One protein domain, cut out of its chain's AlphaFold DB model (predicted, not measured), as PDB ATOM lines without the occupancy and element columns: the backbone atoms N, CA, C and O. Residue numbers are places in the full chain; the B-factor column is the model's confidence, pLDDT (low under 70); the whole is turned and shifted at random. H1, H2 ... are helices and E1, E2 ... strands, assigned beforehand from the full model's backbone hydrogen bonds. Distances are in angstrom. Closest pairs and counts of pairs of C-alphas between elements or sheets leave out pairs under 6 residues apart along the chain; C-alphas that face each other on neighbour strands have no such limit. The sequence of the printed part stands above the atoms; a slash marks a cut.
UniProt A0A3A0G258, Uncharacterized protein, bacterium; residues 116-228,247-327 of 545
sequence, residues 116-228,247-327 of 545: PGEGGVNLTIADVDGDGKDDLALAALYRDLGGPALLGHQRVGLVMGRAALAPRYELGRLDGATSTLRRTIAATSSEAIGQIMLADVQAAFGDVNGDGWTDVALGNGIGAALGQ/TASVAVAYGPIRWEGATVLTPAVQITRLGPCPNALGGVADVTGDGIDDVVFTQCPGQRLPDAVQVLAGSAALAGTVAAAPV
ATOM      1  N   PRO A 116     255.012 192.430 208.233       69.25
ATOM      2  CA  PRO A 116     256.403 192.543 208.632       69.25
ATOM      3  C   PRO A 116     256.630 193.931 209.213       69.25
ATOM      4  O   PRO A 116     256.120 194.933 208.707       69.25
ATOM      5  N   GLY A 117     257.376 193.988 210.310       69.75
ATOM      6  CA  GLY A 117     257.911 195.251 210.787       69.75
ATOM      7  C   GLY A 117     258.938 195.816 209.801       69.75
ATOM      8  O   GLY A 117     258.842 195.681 208.587       69.75
ATOM      9  N   GLU A 118     259.977 196.443 210.336       66.75
ATOM     10  CA  GLU A 118     261.039 197.047 209.521       66.75
ATOM     11  C   GLU A 118     261.979 195.997 208.874       66.75
ATOM     12  O   GLU A 118     262.820 196.364 208.057       66.75
ATOM     13  N   GLY A 119     261.827 194.702 209.199       69.88
ATOM     14  CA  GLY A 119     262.667 193.599 208.712       69.88
ATOM     15  C   GLY A 119     261.907 192.498 207.960       69.88
ATOM     16  O   GLY A 119     260.676 192.485 207.898       69.88
ATOM     17  N   GLY A 120     262.654 191.545 207.394       80.69
ATOM     18  CA  GLY A 120     262.087 190.350 206.767       80.69
ATOM     19  C   GLY A 120     261.334 189.460 207.766       80.69
ATOM     20  O   GLY A 120     261.563 189.523 208.974       80.69
ATOM     21  N   VAL A 121     260.442 188.607 207.252       84.94
ATOM     22  CA  VAL A 121     259.850 187.505 208.037       84.94
ATOM     23  C   VAL A 121     260.581 186.227 207.656       84.94
ATOM     24  O   VAL A 121     260.602 185.867 206.477       84.94
ATOM     25  N   ASN A 122     261.184 185.551 208.624       88.38
ATOM     26  CA  ASN A 122     261.696 184.204 208.408       88.38
ATOM     27  C   ASN A 122     260.582 183.216 208.741       88.38
ATOM     28  O   ASN A 122     259.890 183.375 209.745       88.38
ATOM     29  N   LEU A 123     260.407 182.224 207.879       91.00
ATOM     30  CA  LEU A 123     259.391 181.191 208.004       91.00
ATOM     31  C   LEU A 123     260.070 179.878 208.374       91.00
ATOM     32  O   LEU A 123     261.044 179.488 207.731       91.00
ATOM     33  N   THR A 124     259.552 179.208 209.393       91.00
ATOM     34  CA  THR A 124     259.961 177.863 209.810       91.00
ATOM     35  C   THR A 124     258.712 177.004 209.902       91.00
ATOM     36  O   THR A 124     257.657 177.517 210.276       91.00
ATOM     37  N   ILE A 125     258.834 175.745 209.507       92.19
ATOM     38  CA  ILE A 125     257.781 174.737 209.603       92.19
ATOM     39  C   ILE A 125     258.320 173.674 210.553       92.19
ATOM     40  O   ILE A 125     259.474 173.272 210.388       92.19
ATOM     41  N   ALA A 126     257.557 173.359 211.593       90.69
ATOM     42  CA  ALA A 126     257.896 172.359 212.600       90.69
ATOM     43  C   ALA A 126     256.663 172.064 213.458       90.69
ATOM     44  O   ALA A 126     255.864 172.973 213.672       90.69
ATOM     45  N   ASP A 127     256.563 170.865 214.021       90.94
ATOM     46  CA  ASP A 127     255.629 170.549 215.107       90.94
ATOM     47  C   ASP A 127     256.113 171.191 216.425       90.94
ATOM     48  O   ASP A 127     257.019 170.702 217.112       90.94
ATOM     49  N   VAL A 128     255.576 172.370 216.749       90.00
ATOM     50  CA  VAL A 128     256.024 173.182 217.890       90.00
ATOM     51  C   VAL A 128     255.293 172.802 219.179       90.00
ATOM     52  O   VAL A 128     255.781 173.129 220.266       90.00
ATOM     53  N   ASP A 129     254.145 172.128 219.102       88.69
ATOM     54  CA  ASP A 129     253.382 171.685 220.275       88.69
ATOM     55  C   ASP A 129     253.316 170.163 220.484       88.69
ATOM     56  O   ASP A 129     252.750 169.712 221.487       88.69
ATOM     57  N   GLY A 130     253.980 169.390 219.624       88.50
ATOM     58  CA  GLY A 130     254.112 167.939 219.726       88.50
ATOM     59  C   GLY A 130     252.810 167.201 219.423       88.50
ATOM     60  O   GLY A 130     252.594 166.100 219.944       88.50
ATOM     61  N   ASP A 131     251.890 167.817 218.674       91.12
ATOM     62  CA  ASP A 131     250.584 167.232 218.364       91.12
ATOM     63  C   ASP A 131     250.579 166.354 217.096       91.12
ATOM     64  O   ASP A 131     249.529 165.800 216.722       91.12
ATOM     65  N   GLY A 132     251.752 166.201 216.475       91.12
ATOM     66  CA  GLY A 132     251.994 165.445 215.256       91.12
ATOM     67  C   GLY A 132     251.606 166.183 213.976       91.12
ATOM     68  O   GLY A 132     251.572 165.539 212.932       91.12
ATOM     69  N   LYS A 133     251.255 167.472 214.044       94.06
ATOM     70  CA  LYS A 133     251.052 168.340 212.875       94.06
ATOM     71  C   LYS A 133     252.136 169.387 212.817       94.06
ATOM     72  O   LYS A 133     252.589 169.896 213.835       94.06
ATOM     73  N   ASP A 134     252.474 169.777 211.603       94.50
ATOM     74  CA  ASP A 134     253.372 170.890 211.401       94.50
ATOM     75  C   ASP A 134     252.679 172.228 211.676       94.50
ATOM     76  O   ASP A 134     251.546 172.500 211.264       94.50
ATOM     77  N   ASP A 135     253.409 173.115 212.344       93.75
ATOM     78  CA  ASP A 135     253.014 174.487 212.604       93.75
ATOM     79  C   ASP A 135     253.771 175.452 211.701       93.75
ATOM     80  O   ASP A 135     254.923 175.247 211.310       93.75
ATOM     81  N   LEU A 136     253.147 176.596 211.421       93.81
ATOM     82  CA  LEU A 136     253.814 177.688 210.726       93.81
ATOM     83  C   LEU A 136     254.348 178.715 211.727       93.81
ATOM     84  O   LEU A 136     253.584 179.489 212.313       93.81
ATOM     85  N   ALA A 137     255.671 178.795 211.852       92.31
ATOM     86  CA  ALA A 137     256.357 179.767 212.691       92.31
ATOM     87  C   ALA A 137     256.945 180.922 211.870       92.31
ATOM     88  O   ALA A 137     257.834 180.755 211.034       92.31
ATOM     89  N   LEU A 138     256.477 182.137 212.147       92.06
ATOM     90  CA  LEU A 138     256.870 183.357 211.445       92.06
ATOM     91  C   LEU A 138     257.639 184.263 212.399       92.06
ATOM     92  O   LEU A 138     257.066 184.805 213.340       92.06
ATOM     93  N   ALA A 139     258.933 184.441 212.159       89.88
ATOM     94  CA  ALA A 139     259.816 185.246 212.990       89.88
ATOM     95  C   ALA A 139     260.102 186.608 212.347       89.88
ATOM     96  O   ALA A 139     260.544 186.679 211.199       89.88
ATOM     97  N   ALA A 140     259.884 187.694 213.087       88.69
ATOM     98  CA  ALA A 140     260.116 189.056 212.614       88.69
ATOM     99  C   ALA A 140     260.626 189.989 213.723       88.69
ATOM    100  O   ALA A 140     260.453 189.742 214.922       88.69
ATOM    101  N   LEU A 141     261.246 191.097 213.309       83.81
ATOM    102  CA  LEU A 141     261.643 192.195 214.189       83.81
ATOM    103  C   LEU A 141     260.629 193.326 214.155       83.81
ATOM    104  O   LEU A 141     260.219 193.798 213.095       83.81
ATOM    105  N   TYR A 142     260.290 193.803 215.347       82.25
ATOM    106  CA  TYR A 142     259.422 194.949 215.546       82.25
ATOM    107  C   TYR A 142     260.106 196.007 216.391       82.25
ATOM    108  O   TYR A 142     260.716 195.723 217.425       82.25
ATOM    109  N   ARG A 143     259.925 197.256 215.972       75.81
ATOM    110  CA  ARG A 143     260.286 198.428 216.750       75.81
ATOM    111  C   ARG A 143     259.092 198.889 217.566       75.81
ATOM    112  O   ARG A 143     258.024 199.147 217.008       75.81
ATOM    113  N   ASP A 144     259.279 199.039 218.872       75.50
ATOM    114  CA  ASP A 144     258.323 199.802 219.666       75.50
ATOM    115  C   ASP A 144     258.692 201.288 219.585       75.50
ATOM    116  O   ASP A 144     259.684 201.739 220.156       75.50
ATOM    117  N   LEU A 145     257.922 202.042 218.798       65.94
ATOM    118  CA  LEU A 145     258.096 203.488 218.642       65.94
ATOM    119  C   LEU A 145     257.434 204.287 219.780       65.94
ATOM    120  O   LEU A 145     257.634 205.497 219.851       65.94
ATOM    121  N   GLY A 146     256.643 203.643 220.650       70.75
ATOM    122  CA  GLY A 146     255.858 204.314 221.691       70.75
ATOM    123  C   GLY A 146     256.519 204.381 223.072       70.75
ATOM    124  O   GLY A 146     256.025 205.095 223.944       70.75
ATOM    125  N   GLY A 147     257.613 203.647 223.296       70.31
ATOM    126  CA  GLY A 147     258.285 203.558 224.596       70.31
ATOM    127  C   GLY A 147     259.371 204.624 224.829       70.31
ATOM    128  O   GLY A 147     260.021 205.064 223.883       70.31
ATOM    129  N   PRO A 148     259.645 205.014 226.095       65.38
ATOM    130  CA  PRO A 148     260.761 205.908 226.443       65.38
ATOM    131  C   PRO A 148     262.134 205.252 226.232       65.38
ATOM    132  O   PRO A 148     263.151 205.943 226.172       65.38
ATOM    133  N   ALA A 149     262.160 203.920 226.131       64.94
ATOM    134  CA  ALA A 149     263.325 203.144 225.760       64.94
ATOM    135  C   ALA A 149     263.171 202.631 224.332       64.94
ATOM    136  O   ALA A 149     262.122 202.170 223.890       64.94
ATOM    137  N   LEU A 150     264.288 202.704 223.642       64.75
ATOM    138  CA  LEU A 150     264.480 202.352 222.262       64.75
ATOM    139  C   LEU A 150     264.656 200.813 222.202       64.75
ATOM    140  O   LEU A 150     265.770 200.294 222.231       64.75
ATOM    141  N   LEU A 151     263.536 200.079 222.242       71.19
ATOM    142  CA  LEU A 151     263.502 198.615 222.345       71.19
ATOM    143  C   LEU A 151     263.219 197.953 220.991       71.19
ATOM    144  O   LEU A 151     262.275 198.318 220.283       71.19
ATOM    145  N   GLY A 152     264.027 196.944 220.657       75.38
ATOM    146  CA  GLY A 152     263.716 195.988 219.598       75.38
ATOM    147  C   GLY A 152     262.996 194.780 220.190       75.38
ATOM    148  O   GLY A 152     263.395 194.262 221.236       75.38
ATOM    149  N   HIS A 153     261.943 194.309 219.535       81.69
ATOM    150  CA  HIS A 153     261.279 193.058 219.879       81.69
ATOM    151  C   HIS A 153     261.488 192.052 218.759       81.69
ATOM    152  O   HIS A 153     261.093 192.303 217.624       81.69
ATOM    153  N   GLN A 154     262.064 190.904 219.093       84.19
ATOM    154  CA  GLN A 154     261.921 189.718 218.261       84.19
ATOM    155  C   GLN A 154     260.579 189.090 218.607       84.19
ATOM    156  O   GLN A 154     260.269 188.890 219.787       84.19
ATOM    157  N   ARG A 155     259.774 188.822 217.586       88.38
ATOM    158  CA  ARG A 155     258.505 188.124 217.734       88.38
ATOM    159  C   ARG A 155     258.503 186.894 216.851       88.38
ATOM    160  O   ARG A 155     258.972 186.966 215.718       88.38
ATOM    161  N   VAL A 156     257.948 185.812 217.371       89.12
ATOM    162  CA  VAL A 156     257.573 184.637 216.592       89.12
ATOM    163  C   VAL A 156     256.073 184.459 216.729       89.12
ATOM    164  O   VAL A 156     255.576 184.331 217.842       89.12
ATOM    165  N   GLY A 157     255.351 184.522 215.618       90.56
ATOM    166  CA  GLY A 157     253.934 184.195 215.558       90.56
ATOM    167  C   GLY A 157     253.780 182.768 215.066       90.56
ATOM    168  O   GLY A 157     254.342 182.431 214.026       90.56
ATOM    169  N   LEU A 158     253.032 181.961 215.809       91.06
ATOM    170  CA  LEU A 158     252.737 180.571 215.489       91.06
ATOM    171  C   LEU A 158     251.299 180.450 214.970       91.06
ATOM    172  O   LEU A 158     250.335 180.870 215.627       91.06
ATOM    173  N   VAL A 159     251.143 179.881 213.780       92.38
ATOM    174  CA  VAL A 159     249.853 179.400 213.283       92.38
ATOM    175  C   VAL A 159     249.859 177.889 213.448       92.38
ATOM    176  O   VAL A 159     250.452 177.202 212.623       92.38
ATOM    177  N   MET A 160     249.217 177.415 214.522       93.25
ATOM    178  CA  MET A 160     249.241 175.990 214.843       93.25
ATOM    179  C   MET A 160     248.455 175.170 213.820       93.25
ATOM    180  O   MET A 160     247.317 175.556 213.471       93.25
ATOM    181  N   GLY A 161     249.047 174.053 213.412       92.56
ATOM    182  CA  GLY A 161     248.440 172.992 212.635       92.56
ATOM    183  C   GLY A 161     247.180 172.460 213.316       92.56
ATOM    184  O   GLY A 161     246.995 172.533 214.530       92.56
ATOM    185  N   ARG A 162     246.202 172.043 212.512       93.88
ATOM    186  CA  ARG A 162     244.918 171.490 212.968       93.88
ATOM    187  C   ARG A 162     244.124 170.927 211.796       93.88
ATOM    188  O   ARG A 162     244.034 171.552 210.743       93.88
ATOM    189  N   ALA A 163     243.342 169.883 212.062       91.88
ATOM    190  CA  ALA A 163     242.400 169.301 211.094       91.88
ATOM    191  C   ALA A 163     241.438 170.319 210.450       91.88
ATOM    192  O   ALA A 163     240.977 170.146 209.325       91.88
ATOM    193  N   ALA A 164     241.117 171.409 211.155       90.31
ATOM    194  CA  ALA A 164     240.258 172.471 210.647       90.31
ATOM    195  C   ALA A 164     240.909 173.853 210.795       90.31
ATOM    196  O   ALA A 164     240.554 174.636 211.679       90.31
ATOM    197  N   LEU A 165     241.850 174.173 209.905       88.00
ATOM    198  CA  LEU A 165     242.453 175.509 209.823       88.00
ATOM    199  C   LEU A 165     241.415 176.577 209.442       88.00
ATOM    200  O   LEU A 165     240.529 176.343 208.606       88.00
ATOM    201  N   ALA A 166     241.529 177.769 210.034       88.31
ATOM    202  CA  ALA A 166     240.709 178.910 209.640       88.31
ATOM    203  C   ALA A 166     241.057 179.320 208.199       88.31
ATOM    204  O   ALA A 166     242.214 179.215 207.806       88.31
ATOM    205  N   PRO A 167     240.103 179.817 207.391       86.12
ATOM    206  CA  PRO A 167     240.384 180.187 206.001       86.12
ATOM    207  C   PRO A 167     241.353 181.374 205.875       86.12
ATOM    208  O   PRO A 167     241.920 181.600 204.807       86.12
ATOM    209  N   ARG A 168     241.514 182.164 206.946       89.00
ATOM    210  CA  ARG A 168     242.385 183.334 206.971       89.00
ATOM    211  C   ARG A 168     242.877 183.649 208.380       89.00
ATOM    212  O   ARG A 168     242.083 183.632 209.320       89.00
ATOM    213  N   TYR A 169     244.147 184.021 208.478       86.06
ATOM    214  CA  TYR A 169     244.806 184.531 209.673       86.06
ATOM    215  C   TYR A 169     245.336 185.941 209.398       86.06
ATOM    216  O   TYR A 169     246.082 186.159 208.445       86.06
ATOM    217  N   GLU A 170     244.938 186.899 210.232       86.94
ATOM    218  CA  GLU A 170     245.435 188.278 210.207       86.94
ATOM    219  C   GLU A 170     246.381 188.471 211.378       86.94
ATOM    220  O   GLU A 170     245.958 188.787 212.489       86.94
ATOM    221  N   LEU A 171     247.668 188.238 211.145       82.56
ATOM    222  CA  LEU A 171     248.633 188.260 212.231       82.56
ATOM    223  C   LEU A 171     248.993 189.691 212.640       82.56
ATOM    224  O   LEU A 171     249.441 189.903 213.766       82.56
ATOM    225  N   GLY A 172     248.805 190.678 211.753       83.31
ATOM    226  CA  GLY A 172     249.293 192.042 211.958       83.31
ATOM    227  C   GLY A 172     250.784 192.003 212.296       83.31
ATOM    228  O   GLY A 172     251.571 191.386 211.577       83.31
ATOM    229  N   ARG A 173     251.160 192.546 213.459       73.88
ATOM    230  CA  ARG A 173     252.520 192.455 214.024       73.88
ATOM    231  C   ARG A 173     252.813 191.128 214.746       73.88
ATOM    232  O   ARG A 173     253.495 191.119 215.774       73.88
ATOM    233  N   LEU A 174     252.262 190.031 214.233       76.00
ATOM    234  CA  LEU A 174     252.232 188.692 214.841       76.00
ATOM    235  C   LEU A 174     251.380 188.554 216.114       76.00
ATOM    236  O   LEU A 174     251.449 187.524 216.776       76.00
ATOM    237  N   ASP A 175     250.556 189.550 216.446       74.00
ATOM    238  CA  ASP A 175     249.671 189.527 217.623       74.00
ATOM    239  C   ASP A 175     248.369 188.738 217.374       74.00
ATOM    240  O   ASP A 175     247.704 188.332 218.322       74.00
ATOM    241  N   GLY A 176     247.995 188.521 216.107       68.81
ATOM    242  CA  GLY A 176     246.834 187.705 215.718       68.81
ATOM    243  C   GLY A 176     247.150 186.221 215.500       68.81
ATOM    244  O   GLY A 176     246.321 185.491 214.956       68.81
ATOM    245  N   ALA A 177     248.361 185.790 215.859       77.44
ATOM    246  CA  ALA A 177     248.767 184.393 215.795       77.44
ATOM    247  C   ALA A 177     248.001 183.556 216.826       77.44
ATOM    248  O   ALA A 177     247.438 184.093 217.781       77.44
ATOM    249  N   THR A 178     247.980 182.235 216.636       80.06
ATOM    250  CA  THR A 178     247.413 181.338 217.659       80.06
ATOM    251  C   THR A 178     248.207 181.488 218.954       80.06
ATOM    252  O   THR A 178     247.623 181.575 220.034       80.06
ATOM    253  N   SER A 179     249.524 181.641 218.801       82.06
ATOM    254  CA  SER A 179     250.448 181.935 219.884       82.06
ATOM    255  C   SER A 179     251.543 182.884 219.417       82.06
ATOM    256  O   SER A 179     251.949 182.864 218.255       82.06
ATOM    257  N   THR A 180     252.031 183.729 220.322       85.25
ATOM    258  CA  THR A 180     253.066 184.722 220.022       85.25
ATOM    259  C   THR A 180     254.165 184.641 221.066       85.25
ATOM    260  O   THR A 180     253.936 184.881 222.250       85.25
ATOM    261  N   LEU A 181     255.386 184.375 220.625       84.56
ATOM    262  CA  LEU A 181     256.574 184.406 221.461       84.56
ATOM    263  C   LEU A 181     257.255 185.761 221.300       84.56
ATOM    264  O   LEU A 181     257.526 186.196 220.181       84.56
ATOM    265  N   ARG A 182     257.537 186.455 222.405       86.81
ATOM    266  CA  ARG A 182     258.175 187.779 222.380       86.81
ATOM    267  C   ARG A 182     259.456 187.784 223.197       86.81
ATOM    268  O   ARG A 182     259.421 187.582 224.407       86.81
ATOM    269  N   ARG A 183     260.568 188.155 222.562       84.50
ATOM    270  CA  ARG A 183     261.836 188.484 223.226       84.50
ATOM    271  C   ARG A 183     262.137 189.969 223.054       84.50
ATOM    272  O   ARG A 183     262.113 190.503 221.947       84.50
ATOM    273  N   THR A 184     262.443 190.649 224.154       82.94
ATOM    274  CA  THR A 184     262.895 192.045 224.123       82.94
ATOM    275  C   THR A 184     264.414 192.087 224.061       82.94
ATOM    276  O   THR A 184     265.086 191.535 224.930       82.94
ATOM    277  N   ILE A 185     264.951 192.772 223.056       76.12
ATOM    278  CA  ILE A 185     266.372 193.091 222.955       76.12
ATOM    279  C   ILE A 185     266.540 194.538 223.407       76.12
ATOM    280  O   ILE A 185     266.057 195.475 222.765       76.12
ATOM    281  N   ALA A 186     267.225 194.718 224.533       70.94
ATOM    282  CA  ALA A 186     267.632 196.040 224.972       70.94
ATOM    283  C   ALA A 186     268.745 196.548 224.045       70.94
ATOM    284  O   ALA A 186     269.824 195.960 223.985       70.94
ATOM    285  N   ALA A 187     268.487 197.642 223.331       65.81
ATOM    286  CA  ALA A 187     269.528 198.357 222.616       65.81
ATOM    287  C   ALA A 187     270.130 199.424 223.533       65.81
ATOM    288  O   ALA A 187     269.415 200.181 224.191       65.81
ATOM    289  N   THR A 188     271.456 199.493 223.578       67.25
ATOM    290  CA  THR A 188     272.183 200.478 224.389       67.25
ATOM    291  C   THR A 188     272.273 201.850 223.714       67.25
ATOM    292  O   THR A 188     272.617 202.830 224.372       67.25
ATOM    293  N   SER A 189     271.950 201.945 222.418       63.06
ATOM    294  CA  SER A 189     271.951 203.188 221.643       63.06
ATOM    295  C   SER A 189     270.965 203.142 220.466       63.06
ATOM    296  O   SER A 189     270.527 202.074 220.035       63.06
ATOM    297  N   SER A 190     270.631 204.308 219.910       62.00
ATOM    298  CA  SER A 190     269.839 204.420 218.674       62.00
ATOM    299  C   SER A 190     270.547 203.821 217.457       62.00
ATOM    300  O   SER A 190     269.892 203.279 216.572       62.00
ATOM    301  N   GLU A 191     271.879 203.875 217.430       62.81
ATOM    302  CA  GLU A 191     272.696 203.242 216.394       62.81
ATOM    303  C   GLU A 191     272.609 201.714 216.481       62.81
ATOM    304  O   GLU A 191     272.388 201.058 215.466       62.81
ATOM    305  N   ALA A 192     272.659 201.150 217.694       64.94
ATOM    306  CA  ALA A 192     272.453 199.721 217.910       64.94
ATOM    307  C   ALA A 192     271.065 199.265 217.429       64.94
ATOM    308  O   ALA A 192     270.930 198.158 216.923       64.94
ATOM    309  N   ILE A 193     270.041 200.122 217.496       65.06
ATOM    310  CA  ILE A 193     268.726 199.804 216.919       65.06
ATOM    311  C   ILE A 193     268.753 199.828 215.412       65.06
ATOM    312  O   ILE A 193     268.241 198.897 214.815       65.06
ATOM    313  N   GLY A 194     269.338 200.857 214.794       64.31
ATOM    314  CA  GLY A 194     269.480 200.879 213.337       64.31
ATOM    315  C   GLY A 194     270.168 199.607 212.827       64.31
ATOM    316  O   GLY A 194     269.775 199.061 211.803       64.31
ATOM    317  N   GLN A 195     271.129 199.085 213.597       64.69
ATOM    318  CA  GLN A 195     271.791 197.809 213.325       64.69
ATOM    319  C   GLN A 195     270.885 196.590 213.563       64.69
ATOM    320  O   GLN A 195     270.872 195.686 212.731       64.69
ATOM    321  N   ILE A 196     270.105 196.574 214.648       64.88
ATOM    322  CA  ILE A 196     269.111 195.523 214.930       64.88
ATOM    323  C   ILE A 196     267.995 195.509 213.875       64.88
ATOM    324  O   ILE A 196     267.504 194.443 213.545       64.88
ATOM    325  N   MET A 197     267.588 196.646 213.314       64.06
ATOM    326  CA  MET A 197     266.503 196.689 212.319       64.06
ATOM    327  C   MET A 197     266.910 196.103 210.965       64.06
ATOM    328  O   MET A 197     266.054 195.700 210.188       64.06
ATOM    329  N   LEU A 198     268.213 196.013 210.702       67.81
ATOM    330  CA  LEU A 198     268.769 195.310 209.545       67.81
ATOM    331  C   LEU A 198     269.115 193.845 209.856       67.81
ATOM    332  O   LEU A 198     269.749 193.180 209.037       67.81
ATOM    333  N   ALA A 199     268.777 193.362 211.052       70.19
ATOM    334  CA  ALA A 199     268.956 191.971 211.415       70.19
ATOM    335  C   ALA A 199     267.842 191.109 210.826       70.19
ATOM    336  O   ALA A 199     266.675 191.491 210.835       70.19
ATOM    337  N   ASP A 200     268.199 189.897 210.421       79.56
ATOM    338  CA  ASP A 200     267.228 188.826 210.258       79.56
ATOM    339  C   ASP A 200     267.022 188.127 211.609       79.56
ATOM    340  O   ASP A 200     267.979 187.876 212.353       79.56
ATOM    341  N   VAL A 201     265.766 187.805 211.934       85.06
ATOM    342  CA  VAL A 201     265.450 186.878 213.031       85.06
ATOM    343  C   VAL A 201     265.293 185.502 212.455       85.06
ATOM    344  O   VAL A 201     264.427 185.295 211.621       85.06
ATOM    345  N   GLN A 202     266.072 184.559 212.948       89.06
ATOM    346  CA  GLN A 202     265.865 183.151 212.651       89.06
ATOM    347  C   GLN A 202     265.218 182.506 213.870       89.06
ATOM    348  O   GLN A 202     265.625 182.802 214.995       89.06
ATOM    349  N   ALA A 203     264.231 181.652 213.634       91.38
ATOM    350  CA  ALA A 203     263.726 180.723 214.628       91.38
ATOM    351  C   ALA A 203     264.097 179.308 214.178       91.38
ATOM    352  O   ALA A 203     264.087 179.028 212.982       91.38
ATOM    353  N   ALA A 204     264.463 178.463 215.128       92.25
ATOM    354  CA  ALA A 204     264.591 177.027 214.950       92.25
ATOM    355  C   ALA A 204     263.982 176.346 216.176       92.25
ATOM    356  O   ALA A 204     263.916 176.959 217.248       92.25
ATOM    357  N   PHE A 205     263.524 175.119 215.987       92.62
ATOM    358  CA  PHE A 205     262.713 174.385 216.945       92.62
ATOM    359  C   PHE A 205     263.280 172.979 217.117       92.62
ATOM    360  O   PHE A 205     263.759 172.412 216.139       92.62
ATOM    361  N   GLY A 206     263.249 172.470 218.345       92.38
ATOM    362  CA  GLY A 206     263.665 171.112 218.705       92.38
ATOM    363  C   GLY A 206     263.821 170.958 220.218       92.38
ATOM    364  O   GLY A 206     263.837 171.962 220.927       92.38
ATOM    365  N   ASP A 207     263.899 169.734 220.723       93.38
ATOM    366  CA  ASP A 207     264.014 169.416 222.151       93.38
ATOM    367  C   ASP A 207     265.476 169.494 222.615       93.38
ATOM    368  O   ASP A 207     266.212 168.508 222.648       93.38
ATOM    369  N   VAL A 208     265.920 170.702 222.972       94.19
ATOM    370  CA  VAL A 208     267.323 170.981 223.326       94.19
ATOM    371  C   VAL A 208     267.664 170.517 224.742       94.19
ATOM    372  O   VAL A 208     268.836 170.440 225.137       94.19
ATOM    373  N   ASN A 209     266.645 170.255 225.554       93.94
ATOM    374  CA  ASN A 209     266.807 169.921 226.957       93.94
ATOM    375  C   ASN A 209     266.450 168.453 227.282       93.94
ATOM    376  O   ASN A 209     266.805 167.972 228.363       93.94
ATOM    377  N   GLY A 210     265.877 167.715 226.334       92.62
ATOM    378  CA  GLY A 210     265.552 166.296 226.443       92.62
ATOM    379  C   GLY A 210     264.310 166.018 227.292       92.62
ATOM    380  O   GLY A 210     264.227 164.950 227.909       92.62
ATOM    381  N   ASP A 211     263.385 166.973 227.421       91.56
ATOM    382  CA  ASP A 211     262.142 166.800 228.187       91.56
ATOM    383  C   ASP A 211     260.956 166.318 227.339       91.56
ATOM    384  O   ASP A 211     259.859 166.102 227.876       91.56
ATOM    385  N   GLY A 212     261.194 166.073 226.051       89.25
ATOM    386  CA  GLY A 212     260.215 165.647 225.063       89.25
ATOM    387  C   GLY A 212     259.368 166.788 224.506       89.25
ATOM    388  O   GLY A 212     258.377 166.497 223.836       89.25
ATOM    389  N   TRP A 213     259.703 168.051 224.794       89.06
ATOM    390  CA  TRP A 213     258.985 169.217 224.281       89.06
ATOM    391  C   TRP A 213     259.849 170.056 223.353       89.06
ATOM    392  O   TRP A 213     261.045 170.246 223.554       89.06
ATOM    393  N   THR A 214     259.203 170.627 222.342       91.25
ATOM    394  CA  THR A 214     259.871 171.498 221.385       91.25
ATOM    395  C   THR A 214     260.264 172.831 222.035       91.25
ATOM    396  O   THR A 214     259.421 173.665 222.393       91.25
ATOM    397  N   ASP A 215     261.569 173.068 222.127       92.81
ATOM    398  CA  ASP A 215     262.160 174.339 222.525       92.81
ATOM    399  C   ASP A 215     262.288 175.293 221.331       92.81
ATOM    400  O   ASP A 215     262.186 174.904 220.167       92.81
ATOM    401  N   VAL A 216     262.545 176.576 221.608       93.25
ATOM    402  CA  VAL A 216     262.785 177.583 220.566       93.25
ATOM    403  C   VAL A 216     264.170 178.205 220.696       93.25
ATOM    404  O   VAL A 216     264.526 178.793 221.721       93.25
ATOM    405  N   ALA A 217     264.939 178.164 219.610       93.12
ATOM    406  CA  ALA A 217     266.165 178.932 219.442       93.12
ATOM    407  C   ALA A 217     265.908 180.148 218.543       93.12
ATOM    408  O   ALA A 217     265.421 180.029 217.423       93.12
ATOM    409  N   LEU A 218     266.270 181.340 219.021       91.50
ATOM    410  CA  LEU A 218     266.163 182.601 218.292       91.50
ATOM    411  C   LEU A 218     267.541 183.195 218.017       91.50
ATOM    412  O   LEU A 218     268.235 183.646 218.933       91.50
ATOM    413  N   GLY A 219     267.907 183.267 216.741       86.50
ATOM    414  CA  GLY A 219     269.078 184.002 216.279       86.50
ATOM    415  C   GLY A 219     268.749 185.476 216.055       86.50
ATOM    416  O   GLY A 219     267.715 185.803 215.470       86.50
ATOM    417  N   ASN A 220     269.625 186.384 216.487       82.69
ATOM    418  CA  ASN A 220     269.655 187.748 215.953       82.69
ATOM    419  C   ASN A 220     270.889 187.922 215.075       82.69
ATOM    420  O   ASN A 220     272.016 187.960 215.574       82.69
ATOM    421  N   GLY A 221     270.659 188.048 213.772       74.50
ATOM    422  CA  GLY A 221     271.680 188.484 212.837       74.50
ATOM    423  C   GLY A 221     272.115 189.927 213.074       74.50
ATOM    424  O   GLY A 221     271.445 190.689 213.760       74.50
ATOM    425  N   ILE A 222     273.228 190.343 212.488       69.88
ATOM    426  CA  ILE A 222     273.555 191.749 212.247       69.88
ATOM    427  C   ILE A 222     274.023 191.815 210.801       69.88
ATOM    428  O   ILE A 222     274.993 191.153 210.431       69.88
ATOM    429  N   GLY A 223     273.309 192.569 209.963       58.91
ATOM    430  CA  GLY A 223     273.561 192.608 208.526       58.91
ATOM    431  C   GLY A 223     275.022 192.932 208.180       58.91
ATOM    432  O   GLY A 223     275.591 193.923 208.646       58.91
ATOM    433  N   ALA A 224     275.620 192.128 207.292       48.25
ATOM    434  CA  ALA A 224     277.028 192.224 206.882       48.25
ATOM    435  C   ALA A 224     277.433 193.601 206.306       48.25
ATOM    436  O   ALA A 224     278.605 193.982 206.360       48.25
ATOM    437  N   ALA A 225     276.473 194.375 205.781       47.62
ATOM    438  CA  ALA A 225     276.704 195.729 205.264       47.62
ATOM    439  C   ALA A 225     277.248 196.693 206.338       47.62
ATOM    440  O   ALA A 225     277.998 197.618 206.024       47.62
ATOM    441  N   LEU A 226     276.940 196.448 207.615       48.16
ATOM    442  CA  LEU A 226     277.360 197.306 208.723       48.16
ATOM    443  C   LEU A 226     278.727 196.914 209.291       48.16
ATOM    444  O   LEU A 226     279.492 197.791 209.687       48.16
ATOM    445  N   GLY A 227     279.091 195.628 209.232       44.12
ATOM    446  CA  GLY A 227     280.454 195.180 209.540       44.12
ATOM    447  C   GLY A 227     281.500 195.804 208.606       44.12
ATOM    448  O   GLY A 227     282.629 196.057 209.019       44.12
ATOM    449  N   GLN A 228     281.111 196.120 207.363       40.59
ATOM    450  CA  GLN A 228     281.937 196.882 206.422       40.59
ATOM    451  C   GLN A 228     281.917 198.392 206.693       40.59
ATOM    452  O   GLN A 228     282.979 199.009 206.679       40.59
ATOM    453  N   THR A 247     277.048 192.442 218.763       73.75
ATOM    454  CA  THR A 247     277.362 191.055 218.427       73.75
ATOM    455  C   THR A 247     276.071 190.300 218.215       73.75
ATOM    456  O   THR A 247     275.149 190.420 219.027       73.75
ATOM    457  N   ALA A 248     276.030 189.476 217.175       82.88
ATOM    458  CA  ALA A 248     274.976 188.497 217.032       82.88
ATOM    459  C   ALA A 248     274.925 187.586 218.276       82.88
ATOM    460  O   ALA A 248     275.931 187.384 218.976       82.88
ATOM    461  N   SER A 249     273.735 187.082 218.582       87.44
ATOM    462  CA  SER A 249     273.494 186.133 219.665       87.44
ATOM    463  C   SER A 249     272.473 185.086 219.236       87.44
ATOM    464  O   SER A 249     271.688 185.298 218.310       87.44
ATOM    465  N   VAL A 250     272.487 183.957 219.930       88.38
ATOM    466  CA  VAL A 250     271.408 182.973 219.882       88.38
ATOM    467  C   VAL A 250     270.830 182.883 221.285       88.38
ATOM    468  O   VAL A 250     271.573 182.858 222.266       88.38
ATOM    469  N   ALA A 251     269.511 182.905 221.395       90.56
ATOM    470  CA  ALA A 251     268.801 182.724 222.649       90.56
ATOM    471  C   ALA A 251     267.928 181.480 222.546       90.56
ATOM    472  O   ALA A 251     267.086 181.426 221.659       90.56
ATOM    473  N   VAL A 252     268.113 180.530 223.453       90.00
ATOM    474  CA  VAL A 252     267.265 179.340 223.559       90.00
ATOM    475  C   VAL A 252     266.315 179.552 224.722       90.00
ATOM    476  O   VAL A 252     266.745 179.960 225.806       90.00
ATOM    477  N   ALA A 253     265.032 179.322 224.497       89.19
ATOM    478  CA  ALA A 253     264.016 179.318 225.532       89.19
ATOM    479  C   ALA A 253     263.320 177.962 225.524       89.19
ATOM    480  O   ALA A 253     262.897 177.506 224.464       89.19
ATOM    481  N   TYR A 254     263.211 177.363 226.707       89.25
ATOM    482  CA  TYR A 254     262.577 176.063 226.845       89.25
ATOM    483  C   TYR A 254     261.068 176.167 226.747       89.25
ATOM    484  O   TYR A 254     260.469 177.114 227.281       89.25
ATOM    485  N   GLY A 255     260.483 175.224 226.020       74.31
ATOM    486  CA  GLY A 255     259.050 175.144 225.830       74.31
ATOM    487  C   GLY A 255     258.339 174.745 227.111       74.31
ATOM    488  O   GLY A 255     258.698 173.752 227.734       74.31
ATOM    489  N   PRO A 256     257.302 175.474 227.560       65.44
ATOM    490  CA  PRO A 256     256.273 174.810 228.333       65.44
ATOM    491  C   PRO A 256     255.508 173.849 227.412       65.44
ATOM    492  O   PRO A 256     255.379 174.105 226.220       65.44
ATOM    493  N   ILE A 257     254.894 172.831 228.019       54.62
ATOM    494  CA  ILE A 257     254.015 171.798 227.432       54.62
ATOM    495  C   ILE A 257     253.064 172.308 226.324       54.62
ATOM    496  O   ILE A 257     252.635 171.515 225.497       54.62
ATOM    497  N   ARG A 258     252.691 173.602 226.316       65.00
ATOM    498  CA  ARG A 258     251.958 174.267 225.224       65.00
ATOM    499  C   ARG A 258     252.317 175.744 225.138       65.00
ATOM    500  O   ARG A 258     252.086 176.505 226.084       65.00
ATOM    501  N   TRP A 259     252.802 176.180 223.984       72.38
ATOM    502  CA  TRP A 259     252.870 177.594 223.646       72.38
ATOM    503  C   TRP A 259     251.452 178.074 223.332       72.38
ATOM    504  O   TRP A 259     251.032 178.011 222.186       72.38
ATOM    505  N   GLU A 260     250.682 178.519 224.327       72.19
ATOM    506  CA  GLU A 260     249.347 179.109 224.124       72.19
ATOM    507  C   GLU A 260     249.363 180.618 224.422       72.19
ATOM    508  O   GLU A 260     249.810 181.065 225.481       72.19
ATOM    509  N   GLY A 261     248.847 181.426 223.491       78.69
ATOM    510  CA  GLY A 261     248.735 182.874 223.662       78.69
ATOM    511  C   GLY A 261     250.076 183.618 223.618       78.69
ATOM    512  O   GLY A 261     251.038 183.187 222.981       78.69
ATOM    513  N   ALA A 262     250.131 184.795 224.248       74.56
ATOM    514  CA  ALA A 262     251.311 185.658 224.228       74.56
ATOM    515  C   ALA A 262     252.281 185.312 225.371       74.56
ATOM    516  O   ALA A 262     252.022 185.631 226.533       74.56
ATOM    517  N   THR A 263     253.431 184.728 225.031       81.06
ATOM    518  CA  THR A 263     254.469 184.320 225.984       81.06
ATOM    519  C   THR A 263     255.703 185.211 225.855       81.06
ATOM    520  O   THR A 263     256.267 185.386 224.772       81.06
ATOM    521  N   VAL A 264     256.151 185.796 226.971       80.44
ATOM    522  CA  VAL A 264     257.434 186.511 227.019       80.44
ATOM    523  C   VAL A 264     258.546 185.488 227.207       80.44
ATOM    524  O   VAL A 264     258.620 184.833 228.244       80.44
ATOM    525  N   LEU A 265     259.429 185.381 226.218       80.75
ATOM    526  CA  LEU A 265     260.560 184.469 226.275       80.75
ATOM    527  C   LEU A 265     261.621 185.009 227.228       80.75
ATOM    528  O   LEU A 265     262.187 186.086 227.012       80.75
ATOM    529  N   THR A 266     261.920 184.217 228.252       83.19
ATOM    530  CA  THR A 266     263.126 184.378 229.062       83.19
ATOM    531  C   THR A 266     264.127 183.339 228.574       83.19
ATOM    532  O   THR A 266     263.854 182.152 228.735       83.19
ATOM    533  N   PRO A 267     265.247 183.741 227.947       82.69
ATOM    534  CA  PRO A 267     266.232 182.783 227.465       82.69
ATOM    535  C   PRO A 267     266.759 181.934 228.622       82.69
ATOM    536  O   PRO A 267     267.307 182.479 229.582       82.69
ATOM    537  N   ALA A 268     266.605 180.617 228.517       86.19
ATOM    538  CA  ALA A 268     267.275 179.667 229.391       86.19
ATOM    539  C   ALA A 268     268.771 179.625 229.067       86.19
ATOM    540  O   ALA A 268     269.599 179.566 229.975       86.19
ATOM    541  N   VAL A 269     269.107 179.755 227.780       89.19
ATOM    542  CA  VAL A 269     270.481 179.793 227.280       89.19
ATOM    543  C   VAL A 269     270.687 181.028 226.422       89.19
ATOM    544  O   VAL A 269     269.855 181.363 225.577       89.19
ATOM    545  N   GLN A 270     271.820 181.705 226.597       90.19
ATOM    546  CA  GLN A 270     272.227 182.783 225.699       90.19
ATOM    547  C   GLN A 270     273.646 182.561 225.186       90.19
ATOM    548  O   GLN A 270     274.605 182.629 225.954       90.19
ATOM    549  N   ILE A 271     273.773 182.358 223.877       88.06
ATOM    550  CA  ILE A 271     275.041 182.225 223.165       88.06
ATOM    551  C   ILE A 271     275.477 183.606 222.679       88.06
ATOM    552  O   ILE A 271     274.763 184.270 221.927       88.06
ATOM    553  N   THR A 272     276.647 184.064 223.119       88.94
ATOM    554  CA  THR A 272     277.161 185.415 222.822       88.94
ATOM    555  C   THR A 272     278.537 185.381 222.157       88.94
ATOM    556  O   THR A 272     279.158 184.325 222.045       88.94
ATOM    557  N   ARG A 273     279.040 186.555 221.737       85.69
ATOM    558  CA  ARG A 273     280.338 186.729 221.047       85.69
ATOM    559  C   ARG A 273     280.416 186.019 219.693       85.69
ATOM    560  O   ARG A 273     281.476 185.539 219.291       85.69
ATOM    561  N   LEU A 274     279.297 186.019 218.973       84.31
ATOM    562  CA  LEU A 274     279.226 185.482 217.615       84.31
ATOM    563  C   LEU A 274     279.810 186.439 216.572       84.31
ATOM    564  O   LEU A 274     280.052 186.034 215.449       84.31
ATOM    565  N   GLY A 275     280.079 187.698 216.933       84.31
ATOM    566  CA  GLY A 275     280.496 188.728 215.977       84.31
ATOM    567  C   GLY A 275     279.346 189.161 215.050       84.31
ATOM    568  O   GLY A 275     278.187 188.868 215.350       84.31
ATOM    569  N   PRO A 276     279.612 189.927 213.980       82.06
ATOM    570  CA  PRO A 276     278.583 190.436 213.069       82.06
ATOM    571  C   PRO A 276     278.131 189.373 212.052       82.06
ATOM    572  O   PRO A 276     278.337 189.526 210.848       82.06
ATOM    573  N   CYS A 277     277.532 188.283 212.533       79.38
ATOM    574  CA  CYS A 277     276.913 187.292 211.658       79.38
ATOM    575  C   CYS A 277     275.570 187.804 211.148       79.38
ATOM    576  O   CYS A 277     274.715 188.082 211.986       79.38
ATOM    577  N   PRO A 278     275.303 187.848 209.831       77.00
ATOM    578  CA  PRO A 278     273.939 188.057 209.350       77.00
ATOM    579  C   PRO A 278     273.014 186.920 209.808       77.00
ATOM    580  O   PRO A 278     271.835 187.150 210.040       77.00
ATOM    581  N   ASN A 279     273.568 185.713 209.992       79.62
ATOM    582  CA  ASN A 279     272.832 184.478 210.252       79.62
ATOM    583  C   ASN A 279     273.555 183.695 211.346       79.62
ATOM    584  O   ASN A 279     274.409 182.852 211.076       79.62
ATOM    585  N   ALA A 280     273.307 184.070 212.596       87.50
ATOM    586  CA  ALA A 280     273.972 183.436 213.725       87.50
ATOM    587  C   ALA A 280     273.417 182.043 214.025       87.50
ATOM    588  O   ALA A 280     274.176 181.197 214.479       87.50
ATOM    589  N   LEU A 281     272.130 181.795 213.778       90.38
ATOM    590  CA  LEU A 281     271.507 180.502 214.040       90.38
ATOM    591  C   LEU A 281     271.529 179.656 212.765       90.38
ATOM    592  O   LEU A 281     271.080 180.107 211.709       90.38
ATOM    593  N   GLY A 282     272.081 178.451 212.875       86.38
ATOM    594  CA  GLY A 282     272.093 177.461 211.806       86.38
ATOM    595  C   GLY A 282     270.887 176.527 211.866       86.38
ATOM    596  O   GLY A 282     270.260 176.299 210.843       86.38
ATOM    597  N   GLY A 283     270.524 176.060 213.061       91.12
ATOM    598  CA  GLY A 283     269.380 175.178 213.278       91.12
ATOM    599  C   GLY A 283     269.390 174.567 214.678       91.12
ATOM    600  O   GLY A 283     270.275 174.878 215.482       91.12
ATOM    601  N   VAL A 284     268.401 173.717 214.938       92.69
ATOM    602  CA  VAL A 284     268.300 172.865 216.125       92.69
ATOM    603  C   VAL A 284     267.996 171.450 215.640       92.69
ATOM    604  O   VAL A 284     267.049 171.304 214.870       92.69
ATOM    605  N   ALA A 285     268.839 170.476 215.986       92.88
ATOM    606  CA  ALA A 285     268.639 169.054 215.688       92.88
ATOM    607  C   ALA A 285     269.673 168.182 216.422       92.88
ATOM    608  O   ALA A 285     270.769 168.673 216.701       92.88
ATOM    609  N   ASP A 286     269.372 166.907 216.670       93.31
ATOM    610  CA  ASP A 286     270.316 165.915 217.217       93.31
ATOM    611  C   ASP A 286     271.425 165.579 216.206       93.31
ATOM    612  O   ASP A 286     271.311 164.660 215.390       93.31
ATOM    613  N   VAL A 287     272.504 166.366 216.232       91.81
ATOM    614  CA  VAL A 287     273.681 166.138 215.383       91.81
ATOM    615  C   VAL A 287     274.738 165.306 216.092       91.81
ATOM    616  O   VAL A 287     275.667 164.816 215.452       91.81
ATOM    617  N   THR A 288     274.656 165.158 217.412       92.38
ATOM    618  CA  THR A 288     275.580 164.331 218.196       92.38
ATOM    619  C   THR A 288     275.154 162.865 218.276       92.38
ATOM    620  O   THR A 288     275.994 162.017 218.599       92.38
ATOM    621  N   GLY A 289     273.909 162.554 217.915       91.50
ATOM    622  CA  GLY A 289     273.315 161.220 217.954       91.50
ATOM    623  C   GLY A 289     273.032 160.744 219.376       91.50
ATOM    624  O   GLY A 289     273.124 159.543 219.646       91.50
ATOM    625  N   ASP A 290     272.794 161.667 220.311       93.69
ATOM    626  CA  ASP A 290     272.542 161.347 221.719       93.69
ATOM    627  C   ASP A 290     271.049 161.346 222.096       93.69
ATOM    628  O   ASP A 290     270.698 160.996 223.230       93.69
ATOM    629  N   GLY A 291     270.177 161.627 221.124       93.25
ATOM    630  CA  GLY A 291     268.728 161.687 221.268       93.25
ATOM    631  C   GLY A 291     268.207 163.014 221.819       93.25
ATOM    632  O   GLY A 291     267.020 163.083 222.136       93.25
ATOM    633  N   ILE A 292     269.061 164.032 221.977       94.12
ATOM    634  CA  ILE A 292     268.686 165.389 222.387       94.12
ATOM    635  C   ILE A 292     269.093 166.355 221.276       94.12
ATOM    636  O   ILE A 292     270.185 166.260 220.721       94.12
ATOM    637  N   ASP A 293     268.235 167.322 220.954       94.81
ATOM    638  CA  ASP A 293     268.569 168.263 219.898       94.81
ATOM    639  C   ASP A 293     269.696 169.220 220.313       94.81
ATOM    640  O   ASP A 293     269.716 169.826 221.387       94.81
ATOM    641  N   ASP A 294     270.639 169.433 219.407       94.69
ATOM    642  CA  ASP A 294     271.757 170.341 219.594       94.69
ATOM    643  C   ASP A 294     271.491 171.682 218.914       94.69
ATOM    644  O   ASP A 294     270.805 171.782 217.898       94.69
ATOM    645  N   VAL A 295     272.116 172.747 219.415       94.25
ATOM    646  CA  VAL A 295     272.046 174.066 218.776       94.25
ATOM    647  C   VAL A 295     273.266 174.268 217.894       94.25
ATOM    648  O   VAL A 295     274.390 174.399 218.394       94.25
ATOM    649  N   VAL A 296     273.054 174.394 216.584       92.50
ATOM    650  CA  VAL A 296     274.133 174.689 215.637       92.50
ATOM    651  C   VAL A 296     274.094 176.158 215.233       92.50
ATOM    652  O   VAL A 296     273.057 176.710 214.861       92.50
ATOM    653  N   PHE A 297     275.237 176.832 215.335       91.44
ATOM    654  CA  PHE A 297     275.332 178.278 215.153       91.44
ATOM    655  C   PHE A 297     276.636 178.692 214.472       91.44
ATOM    656  O   PHE A 297     277.635 177.972 214.482       91.44
ATOM    657  N   THR A 298     276.633 179.890 213.896       87.62
ATOM    658  CA  THR A 298     277.801 180.474 213.233       87.62
ATOM    659  C   THR A 298     278.415 181.556 214.112       87.62
ATOM    660  O   THR A 298     277.727 182.415 214.664       87.62
ATOM    661  N   GLN A 299     279.739 181.539 214.211       86.94
ATOM    662  CA  GLN A 299     280.553 182.614 214.750       86.94
ATOM    663  C   GLN A 299     281.323 183.278 213.607       86.94
ATOM    664  O   GLN A 299     282.131 182.642 212.938       86.94
ATOM    665  N   CYS A 300     281.112 184.577 213.437       84.75
ATOM    666  CA  CYS A 300     281.679 185.425 212.399       84.75
ATOM    667  C   CYS A 300     282.612 186.439 213.066       84.75
ATOM    668  O   CYS A 300     282.226 187.581 213.321       84.75
ATOM    669  N   PRO A 301     283.849 186.049 213.411       76.75
ATOM    670  CA  PRO A 301     284.797 186.900 214.137       76.75
ATOM    671  C   PRO A 301     285.225 188.181 213.385       76.75
ATOM    672  O   PRO A 301     285.933 189.013 213.955       76.75
ATOM    673  N   GLY A 302     284.800 188.368 212.131       74.00
ATOM    674  CA  GLY A 302     285.062 189.550 211.310       74.00
ATOM    675  C   GLY A 302     286.127 189.311 210.238       74.00
ATOM    676  O   GLY A 302     286.670 188.223 210.104       74.00
ATOM    677  N   GLN A 303     286.464 190.356 209.475       60.34
ATOM    678  CA  GLN A 303     287.140 190.267 208.163       60.34
ATOM    679  C   GLN A 303     288.529 189.601 208.102       60.34
ATOM    680  O   GLN A 303     289.116 189.514 207.027       60.34
ATOM    681  N   ARG A 304     289.097 189.165 209.227       58.34
ATOM    682  CA  ARG A 304     290.423 188.524 209.273       58.34
ATOM    683  C   ARG A 304     290.390 187.069 209.706       58.34
ATOM    684  O   ARG A 304     291.424 186.410 209.655       58.34
ATOM    685  N   LEU A 305     289.241 186.584 210.155       56.00
ATOM    686  CA  LEU A 305     289.087 185.221 210.615       56.00
ATOM    687  C   LEU A 305     287.905 184.608 209.859       56.00
ATOM    688  O   LEU A 305     286.842 185.220 209.816       56.00
ATOM    689  N   PRO A 306     288.084 183.440 209.229       62.31
ATOM    690  CA  PRO A 306     286.977 182.749 208.583       62.31
ATOM    691  C   PRO A 306     285.919 182.387 209.620       62.31
ATOM    692  O   PRO A 306     286.272 182.005 210.746       62.31
ATOM    693  N   ASP A 307     284.659 182.475 209.202       73.44
ATOM    694  CA  ASP A 307     283.522 182.067 210.013       73.44
ATOM    695  C   ASP A 307     283.713 180.626 210.506       73.44
ATOM    696  O   ASP A 307     284.411 179.798 209.901       73.44
ATOM    697  N   ALA A 308     283.161 180.343 211.675       81.81
ATOM    698  CA  ALA A 308     283.226 179.045 212.312       81.81
ATOM    699  C   ALA A 308     281.811 178.583 212.629       81.81
ATOM    700  O   ALA A 308     281.074 179.288 213.311       81.81
ATOM    701  N   VAL A 309     281.463 177.387 212.168       85.94
ATOM    702  CA  VAL A 309     280.310 176.663 212.704       85.94
ATOM    703  C   VAL A 309     280.687 176.148 214.088       85.94
ATOM    704  O   VAL A 309     281.841 175.781 214.328       85.94
ATOM    705  N   GLN A 310     279.735 176.162 215.008       89.94
ATOM    706  CA  GLN A 310     279.849 175.569 216.330       89.94
ATOM    707  C   GLN A 310     278.582 174.783 216.641       89.94
ATOM    708  O   GLN A 310     277.493 175.159 216.213       89.94
ATOM    709  N   VAL A 311     278.754 173.719 217.418       91.12
ATOM    710  CA  VAL A 311     277.674 172.899 217.967       91.12
ATOM    711  C   VAL A 311     277.682 173.105 219.476       91.12
ATOM    712  O   VAL A 311     278.733 172.974 220.113       91.12
ATOM    713  N   LEU A 312     276.535 173.470 220.040       94.06
ATOM    714  CA  LEU A 312     276.285 173.426 221.474       94.06
ATOM    715  C   LEU A 312     275.396 172.219 221.739       94.06
ATOM    716  O   LEU A 312     274.225 172.256 221.369       94.06
ATOM    717  N   ALA A 313     275.971 171.198 222.370       93.81
ATOM    718  CA  ALA A 313     275.247 169.969 222.637       93.81
ATOM    719  C   ALA A 313     274.028 170.214 223.540       93.81
ATOM    720  O   ALA A 313     274.133 170.974 224.520       93.81
ATOM    721  N   GLY A 314     272.909 169.583 223.203       93.62
ATOM    722  CA  GLY A 314     271.707 169.556 224.022       93.62
ATOM    723  C   GLY A 314     271.965 168.893 225.376       93.62
ATOM    724  O   GLY A 314     272.885 168.094 225.539       93.62
ATOM    725  N   SER A 315     271.219 169.292 226.409       94.06
ATOM    726  CA  SER A 315     271.141 168.544 227.674       94.06
ATOM    727  C   SER A 315     270.125 169.156 228.634       94.06
ATOM    728  O   SER A 315     269.981 170.376 228.713       94.06
ATOM    729  N   ALA A 316     269.565 168.326 229.516       88.38
ATOM    730  CA  ALA A 316     268.714 168.770 230.626       88.38
ATOM    731  C   ALA A 316     269.410 169.730 231.615       88.38
ATOM    732  O   ALA A 316     268.762 170.386 232.430       88.38
ATOM    733  N   ALA A 317     270.746 169.788 231.594       87.75
ATOM    734  CA  ALA A 317     271.541 170.672 232.443       87.75
ATOM    735  C   ALA A 317     271.926 171.988 231.751       87.75
ATOM    736  O   ALA A 317     272.580 172.834 232.373       87.75
ATOM    737  N   LEU A 318     271.572 172.159 230.476       87.00
ATOM    738  CA  LEU A 318     271.930 173.341 229.717       87.00
ATOM    739  C   LEU A 318     271.195 174.560 230.309       87.00
ATOM    740  O   LEU A 318     269.984 174.574 230.481       87.00
ATOM    741  N   ALA A 319     271.947 175.573 230.735       85.75
ATOM    742  CA  ALA A 319     271.391 176.791 231.321       85.75
ATOM    743  C   ALA A 319     272.435 177.914 231.368       85.75
ATOM    744  O   ALA A 319     273.641 177.680 231.479       85.75
ATOM    745  N   GLY A 320     271.963 179.158 231.374       87.69
ATOM    746  CA  GLY A 320     272.770 180.353 231.597       87.69
ATOM    747  C   GLY A 320     273.382 180.956 230.331       87.69
ATOM    748  O   GLY A 320     272.945 180.742 229.204       87.69
ATOM    749  N   THR A 321     274.394 181.804 230.510       81.88
ATOM    750  CA  THR A 321     275.081 182.455 229.388       81.88
ATOM    751  C   THR A 321     276.300 181.644 228.977       81.88
ATOM    752  O   THR A 321     277.250 181.509 229.749       81.88
ATOM    753  N   VAL A 322     276.306 181.181 227.731       85.12
ATOM    754  CA  VAL A 322     277.440 180.499 227.112       85.12
ATOM    755  C   VAL A 322     278.134 181.496 226.187       85.12
ATOM    756  O   VAL A 322     277.554 182.043 225.251       85.12
ATOM    757  N   ALA A 323     279.400 181.800 226.454       77.44
ATOM    758  CA  ALA A 323     280.200 182.533 225.481       77.44
ATOM    759  C   ALA A 323     280.677 181.540 224.422       77.44
ATOM    760  O   ALA A 323     281.311 180.548 224.785       77.44
ATOM    761  N   ALA A 324     280.424 181.819 223.139       77.12
ATOM    762  CA  ALA A 324     281.035 181.037 222.071       77.12
ATOM    763  C   ALA A 324     282.550 181.031 222.286       77.12
ATOM    764  O   ALA A 324     283.151 182.089 222.544       77.12
ATOM    765  N   ALA A 325     283.158 179.843 222.225       76.06
ATOM    766  CA  ALA A 325     284.597 179.724 222.392       76.06
ATOM    767  C   ALA A 325     285.258 180.673 221.384       76.06
ATOM    768  O   ALA A 325     284.831 180.711 220.227       76.06
ATOM    769  N   PRO A 326     286.235 181.504 221.794       67.88
ATOM    770  CA  PRO A 326     286.917 182.350 220.834       67.88
ATOM    771  C   PRO A 326     287.490 181.443 219.751       67.88
ATOM    772  O   PRO A 326     288.111 180.426 220.079       67.88
ATOM    773  N   VAL A 327     287.304 181.813 218.480       62.50
ATOM    774  CA  VAL A 327     288.082 181.223 217.389       62.50
ATOM    775  C   VAL A 327     289.532 181.539 217.723       62.50
ATOM    776  O   VAL A 327     290.007 182.651 217.484       62.50
TER     777      VAL A 327
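What this domain is: This is residues 116 to 228 and 247 to 327 of the 545 residues of an uncharacterized protein of bacterium (UniProt A0A3A0G258). Three sheets stand face to face in turn: E1 E2 E3 E5 E9, then E6 E7 E8 E10 E14 in the middle, then the smaller E11 E12 E13. The chain makes most of one sheet before passing to the next, then folds back: E9 joins the first sheet after E8, and E14 joins the middle sheet after E13. The short helix H1 packs on the first sheet near the end of E3 where residue 152 lies. The printed part has 194 residues, with the named elements E1 to E5, H1, E6, E7, H2 and E8 to E14 in that order; they hold under half of the residues and are mostly strand. The first two sheets are mixed and the third antiparallel; the whole is compact, with a radius of gyration of the C-alphas of 16.4 A, and flat, spanning 52 by 45 by 24 A.

Where its parts are: E1, residues 122 to 126, begins at C-alpha 122 (261.696, 184.204, 208.408). E2, 135 to 144, is 26.8 A long and bends by 51 degrees at residue 141; E3, 151 to 159, is 25.3 A long. E4 is 168 to 172, and E5, 179 to 186, is 22.8 A long. H1 is 190 to 197, E6 201 to 206, E7 215 to 220 and H2 224 to 228. After the cut come E8, 249 to 253, E9, 261 to 264, E10, 269 to 272, E11, 281 to 285, E12, 294 to 299, and E13, 308 to 312. E14, 320 to 323, ends at C-alpha 323 (280.200, 182.533, 225.481).

How they stand to each other: E1 E2 E3 is a meander, each strand the antiparallel neighbour of the one before; N 124 and O 137 are 2.8 A apart, N 138 and O 157 2.9 A. E5 is antiparallel to E3, with N 154 and O 183 at 2.9 A, and parallel to E9, with N 263 and O 180 at 2.8 A. H1 is on this sheet at a height of 8.9 A, over E3 and along the strands; the closest C-alphas of H1 and E3 are those of Ile 193 and Gly 152, 6.8 A. Every O i to N i+4 pair is within hydrogen-bond range in H1 and H2. E4 pairs with no named strand. The first two sheets' strands stand at 42 degrees, those of the second and third at 7 degrees. The closest C-alphas of E6 and E11 are those of Ala 204 and Gly 283, 5.4 A. In the second sheet E10 and E14 are parallel, with N 322 and O 270 at 2.9 A. E11 E12 E13 is also a meander, with N 297 and O 310 at 2.9 A.

The domain as a whole: The C-alphas farthest apart, those of Ala 164 and Arg 304, are 52.7 A apart. Residues 229 to 246 are not printed, and C-alphas 228 and 247 are 14.1 A apart across the cut. No link printed whole is long. The mean pLDDT of the printed part is 81.6; 37 residues are under 70, among them 187 to 198 and 222 to 228.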